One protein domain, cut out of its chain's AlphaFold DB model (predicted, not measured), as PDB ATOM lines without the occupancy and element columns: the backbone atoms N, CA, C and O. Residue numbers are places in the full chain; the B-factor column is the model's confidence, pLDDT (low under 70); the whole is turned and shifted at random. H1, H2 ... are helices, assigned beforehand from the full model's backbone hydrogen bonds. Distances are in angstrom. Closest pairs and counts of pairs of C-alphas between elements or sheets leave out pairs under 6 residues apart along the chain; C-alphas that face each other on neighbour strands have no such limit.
ATOM      1  N   ARG A 140     -42.290  61.823  16.017       82.69
ATOM      2  CA  ARG A 140     -43.151  61.220  17.048       82.69
ATOM      3  C   ARG A 140     -43.924  59.983  16.571       82.69
ATOM      4  O   ARG A 140     -43.921  58.971  17.263       82.69
ATOM      5  N   TYR A 141     -44.592  60.061  15.417       85.00
ATOM      6  CA  TYR A 141     -45.425  58.960  14.916       85.00
ATOM      7  C   TYR A 141     -44.601  57.827  14.302       85.00
ATOM      8  O   TYR A 141     -44.877  56.656  14.551       85.00
ATOM      9  N   GLY A 142     -43.577  58.161  13.516       89.69
ATOM     10  CA  GLY A 142     -42.815  57.149  12.793       89.69
ATOM     11  C   GLY A 142     -41.907  56.308  13.685       89.69
ATOM     12  O   GLY A 142     -41.778  55.119  13.422       89.69
ATOM     13  N   VAL A 143     -41.371  56.848  14.786       88.81
ATOM     14  CA  VAL A 143     -40.551  56.059  15.727       88.81
ATOM     15  C   VAL A 143     -41.349  54.912  16.345       88.81
ATOM     16  O   VAL A 143     -40.849  53.791  16.411       88.81
ATOM     17  N   ALA A 144     -42.614  55.136  16.707       83.94
ATOM     18  CA  ALA A 144     -43.475  54.064  17.208       83.94
ATOM     19  C   ALA A 144     -43.682  52.942  16.168       83.94
ATOM     20  O   ALA A 144     -43.673  51.756  16.513       83.94
ATOM     21  N   GLU A 145     -43.822  53.301  14.890       88.00
ATOM     22  CA  GLU A 145     -43.956  52.329  13.799       88.00
ATOM     23  C   GLU A 145     -42.640  51.642  13.436       88.00
ATOM     24  O   GLU A 145     -42.646  50.462  13.087       88.00
ATOM     25  N   ILE A 146     -41.506  52.326  13.586       91.06
ATOM     26  CA  ILE A 146     -40.172  51.734  13.447       91.06
ATOM     27  C   ILE A 146     -39.957  50.673  14.530       91.06
ATOM     28  O   ILE A 146     -39.544  49.563  14.204       91.06
ATOM     29  N   GLU A 147     -40.281  50.960  15.795       87.31
ATOM     30  CA  GLU A 147     -40.181  49.966  16.876       87.31
ATOM     31  C   GLU A 147     -41.119  48.775  16.646       87.31
ATOM     32  O   GLU A 147     -40.731  47.619  16.827       87.31
ATOM     33  N   THR A 148     -42.331  49.033  16.155       87.38
ATOM     34  CA  THR A 148     -43.263  47.967  15.761       87.38
ATOM     35  C   THR A 148     -42.686  47.112  14.626       87.38
ATOM     36  O   THR A 148     -42.786  45.885  14.661       87.38
ATOM     37  N   ALA A 149     -42.043  47.729  13.629       91.31
ATOM     38  CA  ALA A 149     -41.399  47.025  12.523       91.31
ATOM     39  C   ALA A 149     -40.193  46.186  12.980       91.31
ATOM     40  O   ALA A 149     -40.062  45.041  12.547       91.31
ATOM     41  N   LYS A 150     -39.360  46.700  13.896       91.56
ATOM     42  CA  LYS A 150     -38.255  45.937  14.511       91.56
ATOM     43  C   LYS A 150     -38.768  44.658  15.166       91.56
ATOM     44  O   LYS A 150     -38.208  43.586  14.968       91.56
ATOM     45  N   ILE A 151     -39.871  44.752  15.897       90.69
ATOM     46  CA  ILE A 151     -40.409  43.592  16.609       90.69
ATOM     47  C   ILE A 151     -41.102  42.609  15.672       90.69
ATOM     48  O   ILE A 151     -40.993  41.403  15.879       90.69
ATOM     49  N   TRP A 152     -41.711  43.081  14.585       92.25
ATOM     50  CA  TRP A 152     -42.151  42.191  13.511       92.25
ATOM     51  C   TRP A 152     -41.015  41.350  12.928       92.25
ATOM     52  O   TRP A 152     -41.231  40.174  12.639       92.25
ATOM     53  N   ILE A 153     -39.816  41.919  12.794       94.19
ATOM     54  CA  ILE A 153     -38.636  41.182  12.326       94.19
ATOM     55  C   ILE A 153     -38.271  40.081  13.331       94.19
ATOM     56  O   ILE A 153     -38.129  38.927  12.933       94.19
ATOM     57  N   PHE A 154     -38.230  40.387  14.633       93.56
ATOM     58  CA  PHE A 154     -37.959  39.381  15.673       93.56
ATOM     59  C   PHE A 154     -39.023  38.273  15.731       93.56
ATOM     60  O   PHE A 154     -38.696  37.098  15.891       93.56
ATOM     61  N   ILE A 155     -40.298  38.636  15.575       93.00
ATOM     62  CA  ILE A 155     -41.420  37.692  15.499       93.00
ATOM     63  C   ILE A 155     -41.248  36.747  14.304       93.00
ATOM     64  O   ILE A 155     -41.361  35.533  14.464       93.00
ATOM     65  N   ASP A 156     -40.968  37.282  13.114       93.81
ATOM     66  CA  ASP A 156     -40.813  36.487  11.892       93.81
ATOM     67  C   ASP A 156     -39.603  35.541  11.975       93.81
ATOM     68  O   ASP A 156     -39.694  34.369  11.596       93.81
ATOM     69  N   GLU A 157     -38.489  36.001  12.546       93.00
ATOM     70  CA  GLU A 157     -37.316  35.164  12.822       93.00
ATOM     71  C   GLU A 157     -37.636  34.005  13.774       93.00
ATOM     72  O   GLU A 157     -37.274  32.855  13.503       93.00
ATOM     73  N   GLU A 158     -38.353  34.277  14.865       92.88
ATOM     74  CA  GLU A 158     -38.730  33.259  15.846       92.88
ATOM     75  C   GLU A 158     -39.737  32.250  15.270       92.88
ATOM     76  O   GLU A 158     -39.582  31.042  15.474       92.88
ATOM     77  N   ILE A 159     -40.722  32.706  14.486       93.25
ATOM     78  CA  ILE A 159     -41.651  31.819  13.764       93.25
ATOM     79  C   ILE A 159     -40.870  30.910  12.816       93.25
ATOM     80  O   ILE A 159     -41.033  29.688  12.862       93.25
ATOM     81  N   LYS A 160     -39.976  31.471  11.990       92.69
ATOM     82  CA  LYS A 160     -39.130  30.691  11.071       92.69
ATOM     83  C   LYS A 160     -38.302  29.651  11.819       92.69
ATOM     84  O   LYS A 160     -38.232  28.501  11.380       92.69
ATOM     85  N   ARG A 161     -37.723  30.016  12.969       91.38
ATOM     86  CA  ARG A 161     -36.953  29.099  13.824       91.38
ATOM     87  C   ARG A 161     -37.809  27.937  14.332       91.38
ATOM     88  O   ARG A 161     -37.365  26.792  14.270       91.38
ATOM     89  N   ARG A 162     -39.028  28.202  14.812       89.88
ATOM     90  CA  ARG A 162     -39.935  27.160  15.333       89.88
ATOM     91  C   ARG A 162     -40.500  26.262  14.246       89.88
ATOM     92  O   ARG A 162     -40.529  25.048  14.427       89.88
ATOM     93  N   VAL A 163     -40.885  26.832  13.108       93.00
ATOM     94  CA  VAL A 163     -41.343  26.057  11.948       93.00
ATOM     95  C   VAL A 163     -40.220  25.151  11.442       93.00
ATOM     96  O   VAL A 163     -40.448  23.970  11.192       93.00
ATOM     97  N   ALA A 164     -38.979  25.647  11.384       92.31
ATOM     98  CA  ALA A 164     -37.814  24.823  11.054       92.31
ATOM     99  C   ALA A 164     -37.545  23.712  12.091       92.31
ATOM    100  O   ALA A 164     -37.036  22.652  11.733       92.31
ATOM    101  N   ALA A 165     -37.913  23.930  13.357       89.75
ATOM    102  CA  ALA A 165     -37.854  22.931  14.427       89.75
ATOM    103  C   ALA A 165     -39.058  21.962  14.448       89.75
ATOM    104  O   ALA A 165     -39.089  21.059  15.284       89.75
ATOM    105  N   GLY A 166     -40.020  22.114  13.531       91.31
ATOM    106  CA  GLY A 166     -41.152  21.201  13.344       91.31
ATOM    107  C   GLY A 166     -42.494  21.665  13.920       91.31
ATOM    108  O   GLY A 166     -43.445  20.889  13.871       91.31
ATOM    109  N   ALA A 167     -42.598  22.891  14.444       89.62
ATOM    110  CA  ALA A 167     -43.882  23.466  14.858       89.62
ATOM    111  C   ALA A 167     -44.765  23.809  13.644       89.62
ATOM    112  O   ALA A 167     -44.255  24.149  12.571       89.62
ATOM    113  N   SER A 168     -46.090  23.761  13.803       89.88
ATOM    114  CA  SER A 168     -47.003  24.183  12.737       89.88
ATOM    115  C   SER A 168     -47.084  25.709  12.659       89.88
ATOM    116  O   SER A 168     -47.262  26.379  13.670       89.88
ATOM    117  N   ALA A 169     -47.036  26.275  11.450       86.69
ATOM    118  CA  ALA A 169     -47.227  27.716  11.254       86.69
ATOM    119  C   ALA A 169     -48.611  28.204  11.734       86.69
ATOM    120  O   ALA A 169     -48.763  29.361  12.124       86.69
ATOM    121  N   GLU A 170     -49.611  27.317  11.745       88.62
ATOM    122  CA  GLU A 170     -50.969  27.616  12.214       88.62
ATOM    123  C   GLU A 170     -51.030  27.900  13.725       88.62
ATOM    124  O   GLU A 170     -51.928  28.610  14.175       88.62
ATOM    125  N   GLU A 171     -50.060  27.408  14.507       83.94
ATOM    126  CA  GLU A 171     -49.969  27.660  15.955       83.94
ATOM    127  C   GLU A 171     -49.699  29.139  16.272       83.94
ATOM    128  O   GLU A 171     -50.043  29.621  17.351       83.94
ATOM    129  N   PHE A 172     -49.131  29.877  15.313       86.50
ATOM    130  CA  PHE A 172     -48.749  31.282  15.467       86.50
ATOM    131  C   PHE A 172     -49.769  32.252  14.864       86.50
ATOM    132  O   PHE A 172     -49.524  33.454  14.797       86.50
ATOM    133  N   VAL A 173     -50.938  31.767  14.440       88.00
ATOM    134  CA  VAL A 173     -52.031  32.639  14.002       88.00
ATOM    135  C   VAL A 173     -52.767  33.177  15.234       88.00
ATOM    136  O   VAL A 173     -53.275  32.422  16.065       88.00
ATOM    137  N   VAL A 174     -52.833  34.504  15.363       87.56
ATOM    138  CA  VAL A 174     -53.693  35.165  16.355       87.56
ATOM    139  C   VAL A 174     -55.096  35.265  15.780       87.56
ATOM    140  O   VAL A 174     -55.297  35.898  14.742       87.56
ATOM    141  N   LYS A 175     -56.060  34.624  16.442       90.00
ATOM    142  CA  LYS A 175     -57.457  34.645  16.006       90.00
ATOM    143  C   LYS A 175     -58.147  35.937  16.437       90.00
ATOM    144  O   LYS A 175     -57.779  36.537  17.447       90.00
ATOM    145  N   ASP A 176     -59.182  36.336  15.706       87.19
ATOM    146  CA  ASP A 176     -59.934  37.563  15.996       87.19
ATOM    147  C   ASP A 176     -60.618  37.524  17.366       87.19
ATOM    148  O   ASP A 176     -60.713  38.552  18.036       87.19
ATOM    149  N   GLU A 177     -61.021  36.338  17.829       89.00
ATOM    150  CA  GLU A 177     -61.626  36.162  19.149       89.00
ATOM    151  C   GLU A 177     -60.658  36.517  20.284       89.00
ATOM    152  O   GLU A 177     -61.079  37.066  21.301       89.00
ATOM    153  N   GLU A 178     -59.358  36.255  20.112       86.25
ATOM    154  CA  GLU A 178     -58.343  36.594  21.117       86.25
ATOM    155  C   GLU A 178     -58.156  38.107  21.219       86.25
ATOM    156  O   GLU A 178     -58.112  38.663  22.315       86.25
ATOM    157  N   VAL A 179     -58.116  38.785  20.071       86.31
ATOM    158  CA  VAL A 179     -58.017  40.249  20.002       86.31
ATOM    159  C   VAL A 179     -59.255  40.886  20.621       86.31
ATOM    160  O   VAL A 179     -59.143  41.827  21.403       86.31
ATOM    161  N   HIS A 180     -60.442  40.356  20.316       85.81
ATOM    162  CA  HIS A 180     -61.688  40.841  20.899       85.81
ATOM    163  C   HIS A 180     -61.731  40.628  22.420       85.81
ATOM    164  O   HIS A 180     -62.206  41.500  23.146       85.81
ATOM    165  N   GLY A 181     -61.172  39.518  22.913       85.56
ATOM    166  CA  GLY A 181     -60.975  39.278  24.342       85.56
ATOM    167  C   GLY A 181     -60.111  40.352  25.008       85.56
ATOM    168  O   GLY A 181     -60.501  40.886  26.045       85.56
ATOM    169  N   MET A 182     -58.993  40.738  24.384       84.81
ATOM    170  CA  MET A 182     -58.138  41.828  24.881       84.81
ATOM    171  C   MET A 182     -58.864  43.175  24.885       84.81
ATOM    172  O   MET A 182     -58.806  43.904  25.871       84.81
ATOM    173  N   VAL A 183     -59.588  43.500  23.807       85.69
ATOM    174  CA  VAL A 183     -60.394  44.732  23.733       85.69
ATOM    175  C   VAL A 183     -61.428  44.770  24.858       85.69
ATOM    176  O   VAL A 183     -61.564  45.787  25.534       85.69
ATOM    177  N   LYS A 184     -62.112  43.650  25.112       86.94
ATOM    178  CA  LYS A 184     -63.091  43.541  26.197       86.94
ATOM    179  C   LYS A 184     -62.451  43.724  27.575       86.94
ATOM    180  O   LYS A 184     -63.028  44.414  28.408       86.94
ATOM    181  N   ALA A 185     -61.267  43.154  27.803       85.00
ATOM    182  CA  ALA A 185     -60.527  43.343  29.051       85.00
ATOM    183  C   ALA A 185     -60.161  44.822  29.274       85.00
ATOM    184  O   ALA A 185     -60.364  45.347  30.366       85.00
ATOM    185  N   ILE A 186     -59.719  45.518  28.218       84.31
ATOM    186  CA  ILE A 186     -59.454  46.963  28.260       84.31
ATOM    187  C   ILE A 186     -60.738  47.737  28.588       84.31
ATOM    188  O   ILE A 186     -60.727  48.607  29.455       84.31
ATOM    189  N   GLU A 187     -61.866  47.419  27.946       85.56
ATOM    190  CA  GLU A 187     -63.148  48.064  28.256       85.56
ATOM    191  C   GLU A 187     -63.594  47.847  29.708       85.56
ATOM    192  O   GLU A 187     -64.132  48.765  30.329       85.56
ATOM    193  N   GLU A 188     -63.429  46.637  30.240       86.88
ATOM    194  CA  GLU A 188     -63.770  46.305  31.627       86.88
ATOM    195  C   GLU A 188     -62.888  47.077  32.611       86.88
ATOM    196  O   GLU A 188     -63.405  47.646  33.574       86.88
ATOM    197  N   GLN A 189     -61.589  47.186  32.324       83.19
ATOM    198  CA  GLN A 189     -60.659  47.986  33.115       83.19
ATOM    199  C   GLN A 189     -61.022  49.479  33.083       83.19
ATOM    200  O   GLN A 189     -61.080  50.114  34.134       83.19
ATOM    201  N   ILE A 190     -61.347  50.034  31.908       84.38
ATOM    202  CA  ILE A 190     -61.815  51.426  31.786       84.38
ATOM    203  C   ILE A 190     -63.087  51.634  32.613       84.38
ATOM    204  O   ILE A 190     -63.188  52.617  33.338       84.38
ATOM    205  N   LYS A 191     -64.051  50.706  32.557       88.25
ATOM    206  CA  LYS A 191     -65.288  50.789  33.357       88.25
ATOM    207  C   LYS A 191     -65.016  50.730  34.862       88.25
ATOM    208  O   LYS A 191     -65.729  51.383  35.621       88.25
ATOM    209  N   ALA A 192     -64.018  49.960  35.293       86.12
ATOM    210  CA  ALA A 192     -63.621  49.875  36.696       86.12
ATOM    211  C   ALA A 192     -62.944  51.168  37.184       86.12
ATOM    212  O   ALA A 192     -63.284  51.675  38.252       86.12
ATOM    213  N   GLU A 193     -62.035  51.727  36.383       81.69
ATOM    214  CA  GLU A 193     -61.294  52.954  36.706       81.69
ATOM    215  C   GLU A 193     -62.119  54.237  36.510       81.69
ATOM    216  O   GLU A 193     -61.879  55.239  37.186       81.69
ATOM    217  N   TYR A 194     -63.114  54.211  35.618       83.88
ATOM    218  CA  TYR A 194     -63.969  55.343  35.249       83.88
ATOM    219  C   TYR A 194     -65.457  54.951  35.245       83.88
ATOM    220  O   TYR A 194     -66.122  55.000  34.205       83.88
ATOM    221  N   PRO A 195     -66.042  54.610  36.408       82.94
ATOM    222  CA  PRO A 195     -67.411  54.092  36.493       82.94
ATOM    223  C   PRO A 195     -68.491  55.091  36.051       82.94
ATOM    224  O   PRO A 195     -69.614  54.689  35.758       82.94
ATOM    225  N   GLN A 196     -68.169  56.388  35.993       82.56
ATOM    226  CA  GLN A 196     -69.075  57.441  35.516       82.56
ATOM    227  C   GLN A 196     -69.099  57.575  33.983       82.56
ATOM    228  O   GLN A 196     -69.912  58.325  33.450       82.56
ATOM    229  N   GLY A 197     -68.244  56.837  33.263       79.25
ATOM    230  CA  GLY A 197     -68.168  56.891  31.801       79.25
ATOM    231  C   GLY A 197     -67.431  58.115  31.252       79.25
ATOM    232  O   GLY A 197     -67.583  58.436  30.078       79.25
ATOM    233  N   ASP A 198     -66.626  58.790  32.078       77.19
ATOM    234  CA  ASP A 198     -65.861  59.979  31.676       77.19
ATOM    235  C   ASP A 198     -64.699  59.657  30.710       77.19
ATOM    236  O   ASP A 198     -64.120  60.566  30.113       77.19
ATOM    237  N   MET A 199     -64.365  58.372  30.551       78.50
ATOM    238  CA  MET A 199     -63.380  57.863  29.601       78.50
ATOM    239  C   MET A 199     -63.957  56.670  28.839       78.50
ATOM    240  O   MET A 199     -64.591  55.790  29.425       78.50
ATOM    241  N   THR A 200     -63.729  56.639  27.529       82.81
ATOM    242  CA  THR A 200     -64.203  55.580  26.632       82.81
ATOM    243  C   THR A 200     -63.042  54.823  25.991       82.81
ATOM    244  O   THR A 200     -61.899  55.281  25.984       82.81
ATOM    245  N   LEU A 201     -63.336  53.658  25.404       81.25
ATOM    246  CA  LEU A 201     -62.361  52.912  24.606       81.25
ATOM    247  C   LEU A 201     -61.845  53.741  23.418       81.25
ATOM    248  O   LEU A 201     -60.665  53.668  23.086       81.25
ATOM    249  N   GLU A 202     -62.712  54.555  22.808       77.75
ATOM    250  CA  GLU A 202     -62.331  55.463  21.725       77.75
ATOM    251  C   GLU A 202     -61.324  56.513  22.200       77.75
ATOM    252  O   GLU A 202     -60.350  56.753  21.495       77.75
ATOM    253  N   ASP A 203     -61.483  57.074  23.405       74.62
ATOM    254  CA  ASP A 203     -60.516  58.027  23.973       74.62
ATOM    255  C   ASP A 203     -59.149  57.359  24.221       74.62
ATOM    256  O   ASP A 203     -58.093  57.943  23.967       74.62
ATOM    257  N   VAL A 204     -59.146  56.105  24.681       73.62
ATOM    258  CA  VAL A 204     -57.915  55.322  24.889       73.62
ATOM    259  C   VAL A 204     -57.227  55.020  23.557       73.62
ATOM    260  O   VAL A 204     -56.011  55.177  23.436       73.62
ATOM    261  N   PHE A 205     -57.991  54.634  22.537       74.44
ATOM    262  CA  PHE A 205     -57.472  54.346  21.202       74.44
ATOM    263  C   PHE A 205     -57.066  55.593  20.422       74.44
ATOM    264  O   PHE A 205     -56.085  55.531  19.691       74.44
ATOM    265  N   ALA A 206     -57.728  56.732  20.614       66.75
ATOM    266  CA  ALA A 206     -57.332  58.002  20.009       66.75
ATOM    267  C   ALA A 206     -55.937  58.456  20.475       66.75
ATOM    268  O   ALA A 206     -55.201  59.094  19.727       66.75
ATOM    269  N   ASN A 207     -55.545  58.075  21.694       62.78
ATOM    270  CA  ASN A 207     -54.208  58.326  22.231       62.78
ATOM    271  C   ASN A 207     -53.160  57.292  21.785       62.78
ATOM    272  O   ASN A 207     -51.956  57.527  21.923       62.78
ATOM    273  N   MET A 208     -53.583  56.159  21.220       63.34
ATOM    274  CA  MET A 208     -52.677  55.242  20.542       63.34
ATOM    275  C   MET A 208     -52.358  55.850  19.183       63.34
ATOM    276  O   MET A 208     -53.213  55.943  18.319       63.34
ATOM    277  N   ALA A 209     -51.119  56.296  19.013       54.69
ATOM    278  CA  ALA A 209     -50.673  57.151  17.916       54.69
ATOM    279  C   ALA A 209     -50.712  56.531  16.486       54.69
ATOM    280  O   ALA A 209     -49.835  56.863  15.694       54.69
ATOM    281  N   THR A 210     -51.651  55.622  16.159       57.09
ATOM    282  CA  THR A 210     -51.819  54.967  14.846       57.09
ATOM    283  C   THR A 210     -53.238  54.544  14.464       57.09
ATOM    284  O   THR A 210     -54.098  54.331  15.309       57.09
ATOM    285  N   GLU A 211     -53.448  54.332  13.156       51.00
ATOM    286  CA  GLU A 211     -54.735  53.970  12.543       51.00
ATOM    287  C   GLU A 211     -55.293  52.577  12.893       51.00
ATOM    288  O   GLU A 211     -56.449  52.301  12.577       51.00
ATOM    289  N   ALA A 212     -54.538  51.678  13.542       70.19
ATOM    290  CA  ALA A 212     -55.035  50.324  13.824       70.19
ATOM    291  C   ALA A 212     -54.670  49.798  15.227       70.19
ATOM    292  O   ALA A 212     -53.844  48.886  15.348       70.19
ATOM    293  N   PRO A 213     -55.334  50.286  16.295       72.69
ATOM    294  CA  PRO A 213     -55.199  49.755  17.657       72.69
ATOM    295  C   PRO A 213     -55.318  48.225  17.721       72.69
ATOM    296  O   PRO A 213     -54.528  47.554  18.379       72.69
ATOM    297  N   LEU A 214     -56.238  47.647  16.942       80.38
ATOM    298  CA  LEU A 214     -56.428  46.195  16.852       80.38
ATOM    299  C   LEU A 214     -55.204  45.463  16.293       80.38
ATOM    300  O   LEU A 214     -54.887  44.364  16.741       80.38
ATOM    301  N   GLN A 215     -54.499  46.060  15.330       79.12
ATOM    302  CA  GLN A 215     -53.295  45.455  14.774       79.12
ATOM    303  C   GLN A 215     -52.161  45.453  15.802       79.12
ATOM    304  O   GLN A 215     -51.425  44.474  15.879       79.12
ATOM    305  N   ARG A 216     -52.053  46.490  16.641       78.25
ATOM    306  CA  ARG A 216     -51.099  46.495  17.761       78.25
ATOM    307  C   ARG A 216     -51.421  45.422  18.789       78.25
ATOM    308  O   ARG A 216     -50.525  44.677  19.165       78.25
ATOM    309  N   LEU A 217     -52.690  45.276  19.167       84.06
ATOM    310  CA  LEU A 217     -53.115  44.201  20.069       84.06
ATOM    311  C   LEU A 217     -52.818  42.815  19.476       84.06
ATOM    312  O   LEU A 217     -52.344  41.933  20.187       84.06
ATOM    313  N   ARG A 218     -53.003  42.628  18.161       86.62
ATOM    314  CA  ARG A 218     -52.590  41.396  17.463       86.62
ATOM    315  C   ARG A 218     -51.090  41.148  17.562       86.62
ATOM    316  O   ARG A 218     -50.692  40.025  17.855       86.62
ATOM    317  N   VAL A 219     -50.268  42.168  17.315       85.38
ATOM    318  CA  VAL A 219     -48.801  42.073  17.415       85.38
ATOM    319  C   VAL A 219     -48.379  41.726  18.835       85.38
ATOM    320  O   VAL A 219     -47.583  40.810  19.017       85.38
ATOM    321  N   GLN A 220     -48.948  42.406  19.831       86.44
ATOM    322  CA  GLN A 220     -48.694  42.133  21.241       86.44
ATOM    323  C   GLN A 220     -49.053  40.685  21.587       86.44
ATOM    324  O   GLN A 220     -48.218  39.958  22.120       86.44
ATOM    325  N   ARG A 221     -50.251  40.222  21.205       88.94
ATOM    326  CA  ARG A 221     -50.682  38.844  21.470       88.94
ATOM    327  C   ARG A 221     -49.791  37.814  20.786       88.94
ATOM    328  O   ARG A 221     -49.494  36.773  21.368       88.94
ATOM    329  N   LEU A 222     -49.373  38.087  19.551       90.69
ATOM    330  CA  LEU A 222     -48.455  37.222  18.817       90.69
ATOM    331  C   LEU A 222     -47.091  37.159  19.506       90.69
ATOM    332  O   LEU A 222     -46.538  36.073  19.674       90.69
ATOM    333  N   PHE A 223     -46.578  38.308  19.942       91.56
ATOM    334  CA  PHE A 223     -45.329  38.385  20.684       91.56
ATOM    335  C   PHE A 223     -45.414  37.586  21.986       91.56
ATOM    336  O   PHE A 223     -44.546  36.756  22.231       91.56
ATOM    337  N   GLU A 224     -46.469  37.764  22.784       89.94
ATOM    338  CA  GLU A 224     -46.682  36.993  24.014       89.94
ATOM    339  C   GLU A 224     -46.696  35.486  23.736       89.94
ATOM    340  O   GLU A 224     -45.987  34.737  24.394       89.94
ATOM    341  N   LYS A 225     -47.434  35.018  22.722       89.81
ATOM    342  CA  LYS A 225     -47.467  33.584  22.375       89.81
ATOM    343  C   LYS A 225     -46.089  33.016  22.034       89.81
ATOM    344  O   LYS A 225     -45.805  31.855  22.332       89.81
ATOM    345  N   LEU A 226     -45.257  33.806  21.363       91.75
ATOM    346  CA  LEU A 226     -43.931  33.376  20.940       91.75
ATOM    347  C   LEU A 226     -42.932  33.465  22.090       91.75
ATOM    348  O   LEU A 226     -42.251  32.489  22.389       91.75
ATOM    349  N   PHE A 227     -42.847  34.605  22.756       92.50
ATOM    350  CA  PHE A 227     -41.770  34.889  23.694       92.50
ATOM    351  C   PHE A 227     -42.155  34.670  25.155       92.50
ATOM    352  O   PHE A 227     -41.278  34.385  25.960       92.50
ATOM    353  N   LEU A 228     -43.433  34.721  25.512       91.19
ATOM    354  CA  LEU A 228     -43.899  34.528  26.884       91.19
ATOM    355  C   LEU A 228     -45.148  33.621  26.930       91.19
ATOM    356  O   LEU A 228     -46.228  34.079  27.320       91.19
ATOM    357  N   PRO A 229     -45.039  32.349  26.487       89.62
ATOM    358  CA  PRO A 229     -46.159  31.408  26.519       89.62
ATOM    359  C   PRO A 229     -46.645  31.155  27.953       89.62
ATOM    360  O   PRO A 229     -45.922  31.375  28.912       89.62
ATOM    361  N   GLU A 230     -47.872  30.667  28.123       85.25
ATOM    362  CA  GLU A 230     -48.450  30.478  29.466       85.25
ATOM    363  C   GLU A 230     -47.690  29.457  30.322       85.25
ATOM    364  O   GLU A 230     -47.637  29.606  31.537       85.25
ATOM    365  N   ASP A 231     -47.103  28.430  29.701       88.12
ATOM    366  CA  ASP A 231     -46.272  27.431  30.375       88.12
ATOM    367  C   ASP A 231     -44.803  27.896  30.398       88.12
ATOM    368  O   ASP A 231     -44.160  27.913  29.341       88.12
ATOM    369  N   PRO A 232     -44.220  28.215  31.573       88.81
ATOM    370  CA  PRO A 232     -42.828  28.649  31.681       88.81
ATOM    371  C   PRO A 232     -41.810  27.612  31.193       88.81
ATOM    372  O   PRO A 232     -40.683  27.967  30.844       88.81
ATOM    373  N   ALA A 233     -42.184  26.329  31.123       88.25
ATOM    374  CA  ALA A 233     -41.335  25.291  30.535       88.25
ATOM    375  C   ALA A 233     -41.199  25.426  29.006       88.25
ATOM    376  O   ALA A 233     -40.296  24.834  28.413       88.25
ATOM    377  N   GLN A 234     -42.083  26.196  28.367       88.50
ATOM    378  CA  GLN A 234     -42.083  26.465  26.928       88.50
ATOM    379  C   GLN A 234     -41.398  27.791  26.570       88.50
ATOM    380  O   GLN A 234     -41.366  28.158  25.392       88.50
ATOM    381  N   TYR A 235     -40.845  28.516  27.551       91.75
ATOM    382  CA  TYR A 235     -40.113  29.753  27.287       91.75
ATOM    383  C   TYR A 235     -38.968  29.500  26.299       91.75
ATOM    384  O   TYR A 235     -38.159  28.587  26.505       91.75
ATOM    385  N   PRO A 236     -38.866  30.290  25.214       90.69
ATOM    386  CA  PRO A 236     -37.766  30.122  24.285       90.69
ATOM    387  C   PRO A 236     -36.438  30.504  24.957       90.69
ATOM    388  O   PRO A 236     -36.421  31.311  25.890       90.69
ATOM    389  N   PRO A 237     -35.298  29.990  24.455       91.44
ATOM    390  CA  PRO A 237     -33.985  30.280  25.031       91.44
ATOM    391  C   PRO A 237     -33.685  31.776  25.169       91.44
ATOM    392  O   PRO A 237     -33.053  32.184  26.136       91.44
ATOM    393  N   VAL A 238     -34.174  32.592  24.229       90.81
ATOM    394  CA  VAL A 238     -34.015  34.052  24.261       90.81
ATOM    395  C   VAL A 238     -34.752  34.694  25.440       90.81
ATOM    396  O   VAL A 238     -34.206  35.586  26.077       90.81
ATOM    397  N   THR A 239     -35.936  34.197  25.799       92.00
ATOM    398  CA  THR A 239     -36.692  34.674  26.964       92.00
ATOM    399  C   THR A 239     -35.998  34.301  28.258       92.00
ATOM    400  O   THR A 239     -35.855  35.136  29.144       92.00
ATOM    401  N   ILE A 240     -35.503  33.067  28.348       92.69
ATOM    402  CA  ILE A 240     -34.734  32.617  29.511       92.69
ATOM    403  C   ILE A 240     -33.478  33.484  29.667       92.69
ATOM    404  O   ILE A 240     -33.211  33.981  30.757       92.69
ATOM    405  N   ALA A 241     -32.734  33.720  28.584       92.19
ATOM    406  CA  ALA A 241     -31.549  34.576  28.604       92.19
ATOM    407  C   ALA A 241     -31.878  36.025  29.001       92.19
ATOM    408  O   ALA A 241     -31.146  36.617  29.795       92.19
ATOM    409  N   ALA A 242     -32.988  36.574  28.501       91.12
ATOM    410  CA  ALA A 242     -33.453  37.909  28.850       91.12
ATOM    411  C   ALA A 242     -33.771  38.029  30.346       91.12
ATOM    412  O   ALA A 242     -33.231  38.914  31.009       91.12
ATOM    413  N   ILE A 243     -34.567  37.105  30.893       89.69
ATOM    414  CA  ILE A 243     -34.934  37.104  32.316       89.69
ATOM    415  C   ILE A 243     -33.682  36.956  33.185       89.69
ATOM    416  O   ILE A 243     -33.473  37.743  34.103       89.69
ATOM    417  N   LEU A 244     -32.797  36.008  32.857       90.56
ATOM    418  CA  LEU A 244     -31.555  35.770  33.603       90.56
ATOM    419  C   LEU A 244     -30.565  36.940  33.549       90.56
ATOM    420  O   LEU A 244     -29.691  37.029  34.410       90.56
ATOM    421  N   SER A 245     -30.675  37.827  32.557       85.62
ATOM    422  CA  SER A 245     -29.859  39.045  32.492       85.62
ATOM    423  C   SER A 245     -30.330  40.137  33.462       85.62
ATOM    424  O   SER A 245     -29.573  41.064  33.752       85.62
ATOM    425  N   GLY A 246     -31.558  40.027  33.979       80.00
ATOM    426  CA  GLY A 246     -32.128  40.953  34.950       80.00
ATOM    427  C   GLY A 246     -31.652  40.700  36.392       80.00
ATOM    428  O   GLY A 246     -31.252  39.585  36.740       80.00
ATOM    429  N   PRO A 247     -31.724  41.711  37.279       78.81
ATOM    430  CA  PRO A 247     -31.453  41.528  38.703       78.81
ATOM    431  C   PRO A 247     -32.388  40.471  39.310       78.81
ATOM    432  O   PRO A 247     -33.605  40.592  39.196       78.81
ATOM    433  N   SER A 248     -31.824  39.448  39.961       84.19
ATOM    434  CA  SER A 248     -32.581  38.326  40.552       84.19
ATOM    435  C   SER A 248     -33.420  37.513  39.552       84.19
ATOM    436  O   SER A 248     -34.389  36.860  39.944       84.19
ATOM    437  N   GLY A 249     -33.058  37.536  38.265       85.38
ATOM    438  CA  GLY A 249     -33.779  36.825  37.210       85.38
ATOM    439  C   GLY A 249     -33.861  35.311  37.412       85.38
ATOM    440  O   GLY A 249     -34.868  34.693  37.082       85.38
ATOM    441  N   ASP A 250     -32.833  34.710  38.009       89.56
ATOM    442  CA  ASP A 250     -32.796  33.295  38.381       89.56
ATOM    443  C   ASP A 250     -33.858  32.942  39.432       89.56
ATOM    444  O   ASP A 250     -34.604  31.976  39.262       89.56
ATOM    445  N   VAL A 251     -33.969  33.764  40.479       89.06
ATOM    446  CA  VAL A 251     -34.972  33.608  41.541       89.06
ATOM    447  C   VAL A 251     -36.377  33.819  40.982       89.06
ATOM    448  O   VAL A 251     -37.268  33.019  41.259       89.06
ATOM    449  N   MET A 252     -36.579  34.858  40.165       87.69
ATOM    450  CA  MET A 252     -37.877  35.137  39.541       87.69
ATOM    451  C   MET A 252     -38.325  33.999  38.621       87.69
ATOM    452  O   MET A 252     -39.468  33.553  38.711       87.69
ATOM    453  N   LEU A 253     -37.430  33.497  37.768       89.19
ATOM    454  CA  LEU A 253     -37.745  32.403  36.853       89.19
ATOM    455  C   LEU A 253     -38.096  31.117  37.613       89.19
ATOM    456  O   LEU A 253     -39.081  30.462  37.274       89.19
ATOM    457  N   ALA A 254     -37.330  30.783  38.658       89.62
ATOM    458  CA  ALA A 254     -37.611  29.628  39.505       89.62
ATOM    459  C   ALA A 254     -38.973  29.757  40.206       89.62
ATOM    460  O   ALA A 254     -39.769  28.820  40.164       89.62
ATOM    461  N   GLN A 255     -39.278  30.932  40.766       88.00
ATOM    462  CA  GLN A 255     -40.557  31.199  41.429       88.00
ATOM    463  C   GLN A 255     -41.739  31.036  40.467       88.00
ATOM    464  O   GLN A 255     -42.748  30.431  40.825       88.00
ATOM    465  N   VAL A 256     -41.629  31.555  39.243       88.19
ATOM    466  CA  VAL A 256     -42.685  31.444  38.223       88.19
ATOM    467  C   VAL A 256     -42.898  29.988  37.808       88.19
ATOM    468  O   VAL A 256     -44.039  29.533  37.724       88.19
ATOM    469  N   GLN A 257     -41.814  29.235  37.612       88.88
ATOM    470  CA  GLN A 257     -41.877  27.807  37.293       88.88
ATOM    471  C   GLN A 257     -42.514  26.984  38.421       88.88
ATOM    472  O   GLN A 257     -43.365  26.135  38.149       88.88
ATOM    473  N   GLU A 258     -42.136  27.243  39.675       88.19
ATOM    474  CA  GLU A 258     -42.692  26.569  40.853       88.19
ATOM    475  C   GLU A 258     -44.181  26.888  41.015       88.19
ATOM    476  O   GLU A 258     -45.007  25.978  41.066       88.19
ATOM    477  N   THR A 259     -44.539  28.172  40.959       85.88
ATOM    478  CA  THR A 259     -45.929  28.627  41.098       85.88
ATOM    479  C   THR A 259     -46.825  28.038  40.000       85.88
ATOM    480  O   THR A 259     -47.938  27.585  40.273       85.88
ATOM    481  N   TYR A 260     -46.342  27.976  38.754       87.00
ATOM    482  CA  TYR A 260     -47.087  27.350  37.656       87.00
ATOM    483  C   TYR A 260     -47.249  25.835  37.851       87.00
ATOM    484  O   TYR A 260     -48.323  25.277  37.606       87.00
ATOM    485  N   ALA A 261     -46.204  25.147  38.325       86.50
ATOM    486  CA  ALA A 261     -46.271  23.719  38.619       86.50
ATOM    487  C   ALA A 261     -47.269  23.410  39.750       86.50
ATOM    488  O   ALA A 261     -48.033  22.449  39.636       86.50
ATOM    489  N   GLU A 262     -47.306  24.231  40.801       85.19
ATOM    490  CA  GLU A 262     -48.272  24.127  41.901       85.19
ATOM    491  C   GLU A 262     -49.711  24.373  41.434       85.19
ATOM    492  O   GLU A 262     -50.613  23.596  41.762       85.19
ATOM    493  N   ALA A 263     -49.936  25.397  40.610       84.75
ATOM    494  CA  ALA A 263     -51.239  25.691  40.010       84.75
ATOM    495  C   ALA A 263     -51.761  24.509  39.182       84.75
ATOM    496  O   ALA A 263     -52.893  24.046  39.350       84.75
ATOM    497  N   LYS A 264     -50.886  23.932  38.350       84.88
ATOM    498  CA  LYS A 264     -51.197  22.753  37.535       84.88
ATOM    499  C   LYS A 264     -51.498  21.513  38.382       84.88
ATOM    500  O   LYS A 264     -52.340  20.706  37.992       84.88
ATOM    501  N   GLN A 265     -50.833  21.349  39.527       84.56
ATOM    502  CA  GLN A 265     -51.079  20.238  40.458       84.56
ATOM    503  C   GLN A 265     -52.377  20.405  41.256       84.56
ATOM    504  O   GLN A 265     -53.075  19.424  41.506       84.56
ATOM    505  N   THR A 266     -52.700  21.632  41.658       84.00
ATOM    506  CA  THR A 266     -53.889  21.948  42.466       84.00
ATOM    507  C   THR A 266     -55.150  22.142  41.624       84.00
ATOM    508  O   THR A 266     -56.254  22.114  42.166       84.00
ATOM    509  N   GLY A 267     -55.006  22.309  40.305       79.81
ATOM    510  CA  GLY A 267     -56.110  22.613  39.393       79.81
ATOM    511  C   GLY A 267     -56.683  24.017  39.595       79.81
ATOM    512  O   GLY A 267     -57.780  24.296  39.115       79.81
ATOM    513  N   ILE A 268     -55.972  24.876  40.329       77.75
ATOM    514  CA  ILE A 268     -56.336  26.276  40.526       77.75
ATOM    515  C   ILE A 268     -55.788  27.053  39.336       77.75
ATOM    516  O   ILE A 268     -54.588  27.042  39.070       77.75
ATOM    517  N   GLU A 269     -56.678  27.724  38.615       66.38
ATOM    518  CA  GLU A 269     -56.292  28.657  37.566       66.38
ATOM    519  C   GLU A 269     -55.659  29.882  38.231       66.38
ATOM    520  O   GLU A 269     -56.321  30.629  38.955       66.38
ATOM    521  N   MET A 270     -54.349  30.043  38.057       64.19
ATOM    522  CA  MET A 270     -53.652  31.220  38.558       64.19
ATOM    523  C   MET A 270     -53.972  32.398  37.640       64.19
ATOM    524  O   MET A 270     -53.722  32.296  36.435       64.19
ATOM    525  N   PRO A 271     -54.482  33.522  38.169       60.94
ATOM    526  CA  PRO A 271     -54.542  34.736  37.380       60.94
ATOM    527  C   PRO A 271     -53.115  35.107  36.968       60.94
ATOM    528  O   PRO A 271     -52.201  35.119  37.798       60.94
ATOM    529  N   ARG A 272     -52.924  35.384  35.674       66.69
ATOM    530  CA  ARG A 272     -51.671  35.944  35.160       66.69
ATOM    531  C   ARG A 272     -51.345  37.201  35.969       66.69
ATOM    532  O   ARG A 272     -52.200  38.073  36.115       66.69
ATOM    533  N   ASN A 273     -50.132  37.279  36.506       71.75
ATOM    534  CA  ASN A 273     -49.669  38.496  37.157       71.75
ATOM    535  C   ASN A 273     -49.249  39.479  36.061       71.75
ATOM    536  O   ASN A 273     -48.142  39.370  35.533       71.75
ATOM    537  N   SER A 274     -50.151  40.404  35.720       71.81
ATOM    538  CA  SER A 274     -49.946  41.396  34.659       71.81
ATOM    539  C   SER A 274     -48.643  42.169  34.831       71.81
ATOM    540  O   SER A 274     -47.915  42.349  33.864       71.81
ATOM    541  N   ASP A 275     -48.304  42.549  36.063       72.69
ATOM    542  CA  ASP A 275     -47.141  43.395  36.337       72.69
ATOM    543  C   ASP A 275     -45.829  42.643  36.091       72.69
ATOM    544  O   ASP A 275     -44.850  43.202  35.589       72.69
ATOM    545  N   LEU A 276     -45.805  41.356  36.445       81.06
ATOM    546  CA  LEU A 276     -44.642  40.503  36.229       81.06
ATOM    547  C   LEU A 276     -44.462  40.175  34.745       81.06
ATOM    548  O   LEU A 276     -43.338  40.227  34.241       81.06
ATOM    549  N   ASP A 277     -45.555  39.872  34.048       82.31
ATOM    550  CA  ASP A 277     -45.523  39.611  32.611       82.31
ATOM    551  C   ASP A 277     -45.061  40.850  31.841       82.31
ATOM    552  O   ASP A 277     -44.184  40.744  30.984       82.31
ATOM    553  N   ASP A 278     -45.559  42.035  32.196       79.56
ATOM    554  CA  ASP A 278     -45.123  43.301  31.605       79.56
ATOM    555  C   ASP A 278     -43.628  43.556  31.853       79.56
ATOM    556  O   ASP A 278     -42.903  43.975  30.943       79.56
ATOM    557  N   ALA A 279     -43.130  43.256  33.059       82.94
ATOM    558  CA  ALA A 279     -41.708  43.362  33.374       82.94
ATOM    559  C   ALA A 279     -40.856  42.403  32.525       82.94
ATOM    560  O   ALA A 279     -39.825  42.811  31.976       82.94
ATOM    561  N   PHE A 280     -41.288  41.151  32.357       87.62
ATOM    562  CA  PHE A 280     -40.608  40.192  31.486       87.62
ATOM    563  C   PHE A 280     -40.653  40.617  30.024       87.62
ATOM    564  O   PHE A 280     -39.629  40.569  29.348       87.62
ATOM    565  N   MET A 281     -41.789  41.103  29.534       86.88
ATOM    566  CA  MET A 281     -41.925  41.600  28.166       86.88
ATOM    567  C   MET A 281     -40.941  42.736  27.878       86.88
ATOM    568  O   MET A 281     -40.254  42.714  26.854       86.88
ATOM    569  N   GLN A 282     -40.797  43.688  28.804       84.38
ATOM    570  CA  GLN A 282     -39.808  44.763  28.684       84.38
ATOM    571  C   GLN A 282     -38.371  44.226  28.651       84.38
ATOM    572  O   GLN A 282     -37.573  44.671  27.824       84.38
ATOM    573  N   GLN A 283     -38.039  43.250  29.505       86.19
ATOM    574  CA  GLN A 283     -36.714  42.618  29.518       86.19
ATOM    575  C   GLN A 283     -36.426  41.850  28.224       86.19
ATOM    576  O   GLN A 283     -35.330  41.968  27.677       86.19
ATOM    577  N   ILE A 284     -37.404  41.105  27.703       90.44
ATOM    578  CA  ILE A 284     -37.284  40.358  26.444       90.44
ATOM    579  C   ILE A 284     -37.029  41.324  25.291       90.44
ATOM    580  O   ILE A 284     -36.072  41.132  24.544       90.44
ATOM    581  N   VAL A 285     -37.837  42.378  25.155       88.81
ATOM    582  CA  VAL A 285     -37.658  43.381  24.095       88.81
ATOM    583  C   VAL A 285     -36.278  44.033  24.201       88.81
ATOM    584  O   VAL A 285     -35.547  44.079  23.211       88.81
ATOM    585  N   ALA A 286     -35.863  44.459  25.397       85.50
ATOM    586  CA  ALA A 286     -34.534  45.037  25.613       85.50
ATOM    587  C   ALA A 286     -33.397  44.069  25.234       85.50
ATOM    588  O   ALA A 286     -32.409  44.476  24.617       85.50
ATOM    589  N   HIS A 287     -33.540  42.783  25.559       89.31
ATOM    590  CA  HIS A 287     -32.572  41.747  25.200       89.31
ATOM    591  C   HIS A 287     -32.531  41.474  23.688       89.31
ATOM    592  O   HIS A 287     -31.453  41.322  23.111       89.31
ATOM    593  N   LEU A 288     -33.684  41.463  23.016       90.81
ATOM    594  CA  LEU A 288     -33.756  41.334  21.558       90.81
ATOM    595  C   LEU A 288     -33.047  42.504  20.868       90.81
ATOM    596  O   LEU A 288     -32.243  42.289  19.966       90.81
ATOM    597  N   HIS A 289     -33.259  43.736  21.334       87.75
ATOM    598  CA  HIS A 289     -32.551  44.898  20.791       87.75
ATOM    599  C   HIS A 289     -31.039  44.849  21.022       87.75
ATOM    600  O   HIS A 289     -30.291  45.247  20.135       87.75
ATOM    601  N   SER A 290     -30.580  44.376  22.186       85.94
ATOM    602  CA  SER A 290     -29.144  44.338  22.500       85.94
ATOM    603  C   SER A 290     -28.381  43.241  21.754       85.94
ATOM    604  O   SER A 290     -27.173  43.363  21.554       85.94
ATOM    605  N   THR A 291     -29.075  42.183  21.333       89.88
ATOM    606  CA  THR A 291     -28.496  41.057  20.586       89.88
ATOM    607  C   THR A 291     -28.655  41.188  19.071       89.88
ATOM    608  O   THR A 291     -27.910  40.555  18.322       89.88
ATOM    609  N   ALA A 292     -29.587  42.022  18.607       91.75
ATOM    610  CA  ALA A 292     -29.802  42.290  17.192       91.75
ATOM    611  C   ALA A 292     -28.670  43.125  16.572       91.75
ATOM    612  O   ALA A 292     -28.111  44.032  17.189       91.75
TER     613      ALA A 292
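This is residues 140 to 292 of the 616 residues of an uncharacterized protein of Planctomycetes bacterium (UniProt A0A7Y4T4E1). The helices make a U: H1 and H5 cross as its base, H3 with short H4 forms one arm, and H6, H7 and H8 form the other, with a gap between the arms. Residues 192 to 197 stick out from the first arm. The printed part has 153 residues with eight named helices, H1 to H8 in order, and no named strand; the class is all helix. It is compact, with a radius of gyration of the C-alphas of 17.1 A, and spans 43 by 39 by 34 A.

H1, residues 140 to 164, touches H5, residues 213 to 227, with residues 152 to 159 alone; they run the same way at a steep tilt of 39 degrees, and the closest C-alphas, of Ile 155 and Phe 223, are 6.5 A apart. H2, residues 169 to 172, only just touches H5, with 3 pairs of C-alphas within 8 A, the closest those of Phe 172 and Leu 222 at 6.8 A. H3, residues 176 to 193, touches H5 with residues 178 to 182 alone, the closest C-alphas being those of Val 179 and Arg 218 at 6.1 A. H4, residues 201 to 206, only just touches H3, with 3 pairs within 8 A, the closest those of Leu 201 and Glu 187 at 6.1 A. H6, residues 237 to 245, touches H8, residues 274 to 291, about perpendicular at 78 degrees, the closest C-alphas being those of Ala 242 and Ile 284 at 5.1 A. H7, residues 249 to 266, touches H6 with residues 249 to 253 alone, the closest C-alphas being those of Gly 249 and Ile 243 at 5.0 A. H3 and H8 are apart. Every O i to N i+4 pair is within hydrogen-bond range in H3 to H8, and 19 of 21 are in H1; H2 is too short for one.

H1 begins at C-alpha 140 (-43.151, 61.220, 17.048) and is 37.3 A long. H3 is 25.8 A, H5 20.9 A, H7 25.6 A and H8 25.7 A, ending at C-alpha 291 (-28.496, 41.057, 20.586).

The C-alphas farthest apart, of Ala 164 and Gln 196, are 51.4 A apart. The printed part has no cut and no long link. The model's pLDDT is under 70 at residues 206 to 211 and 269 to 272.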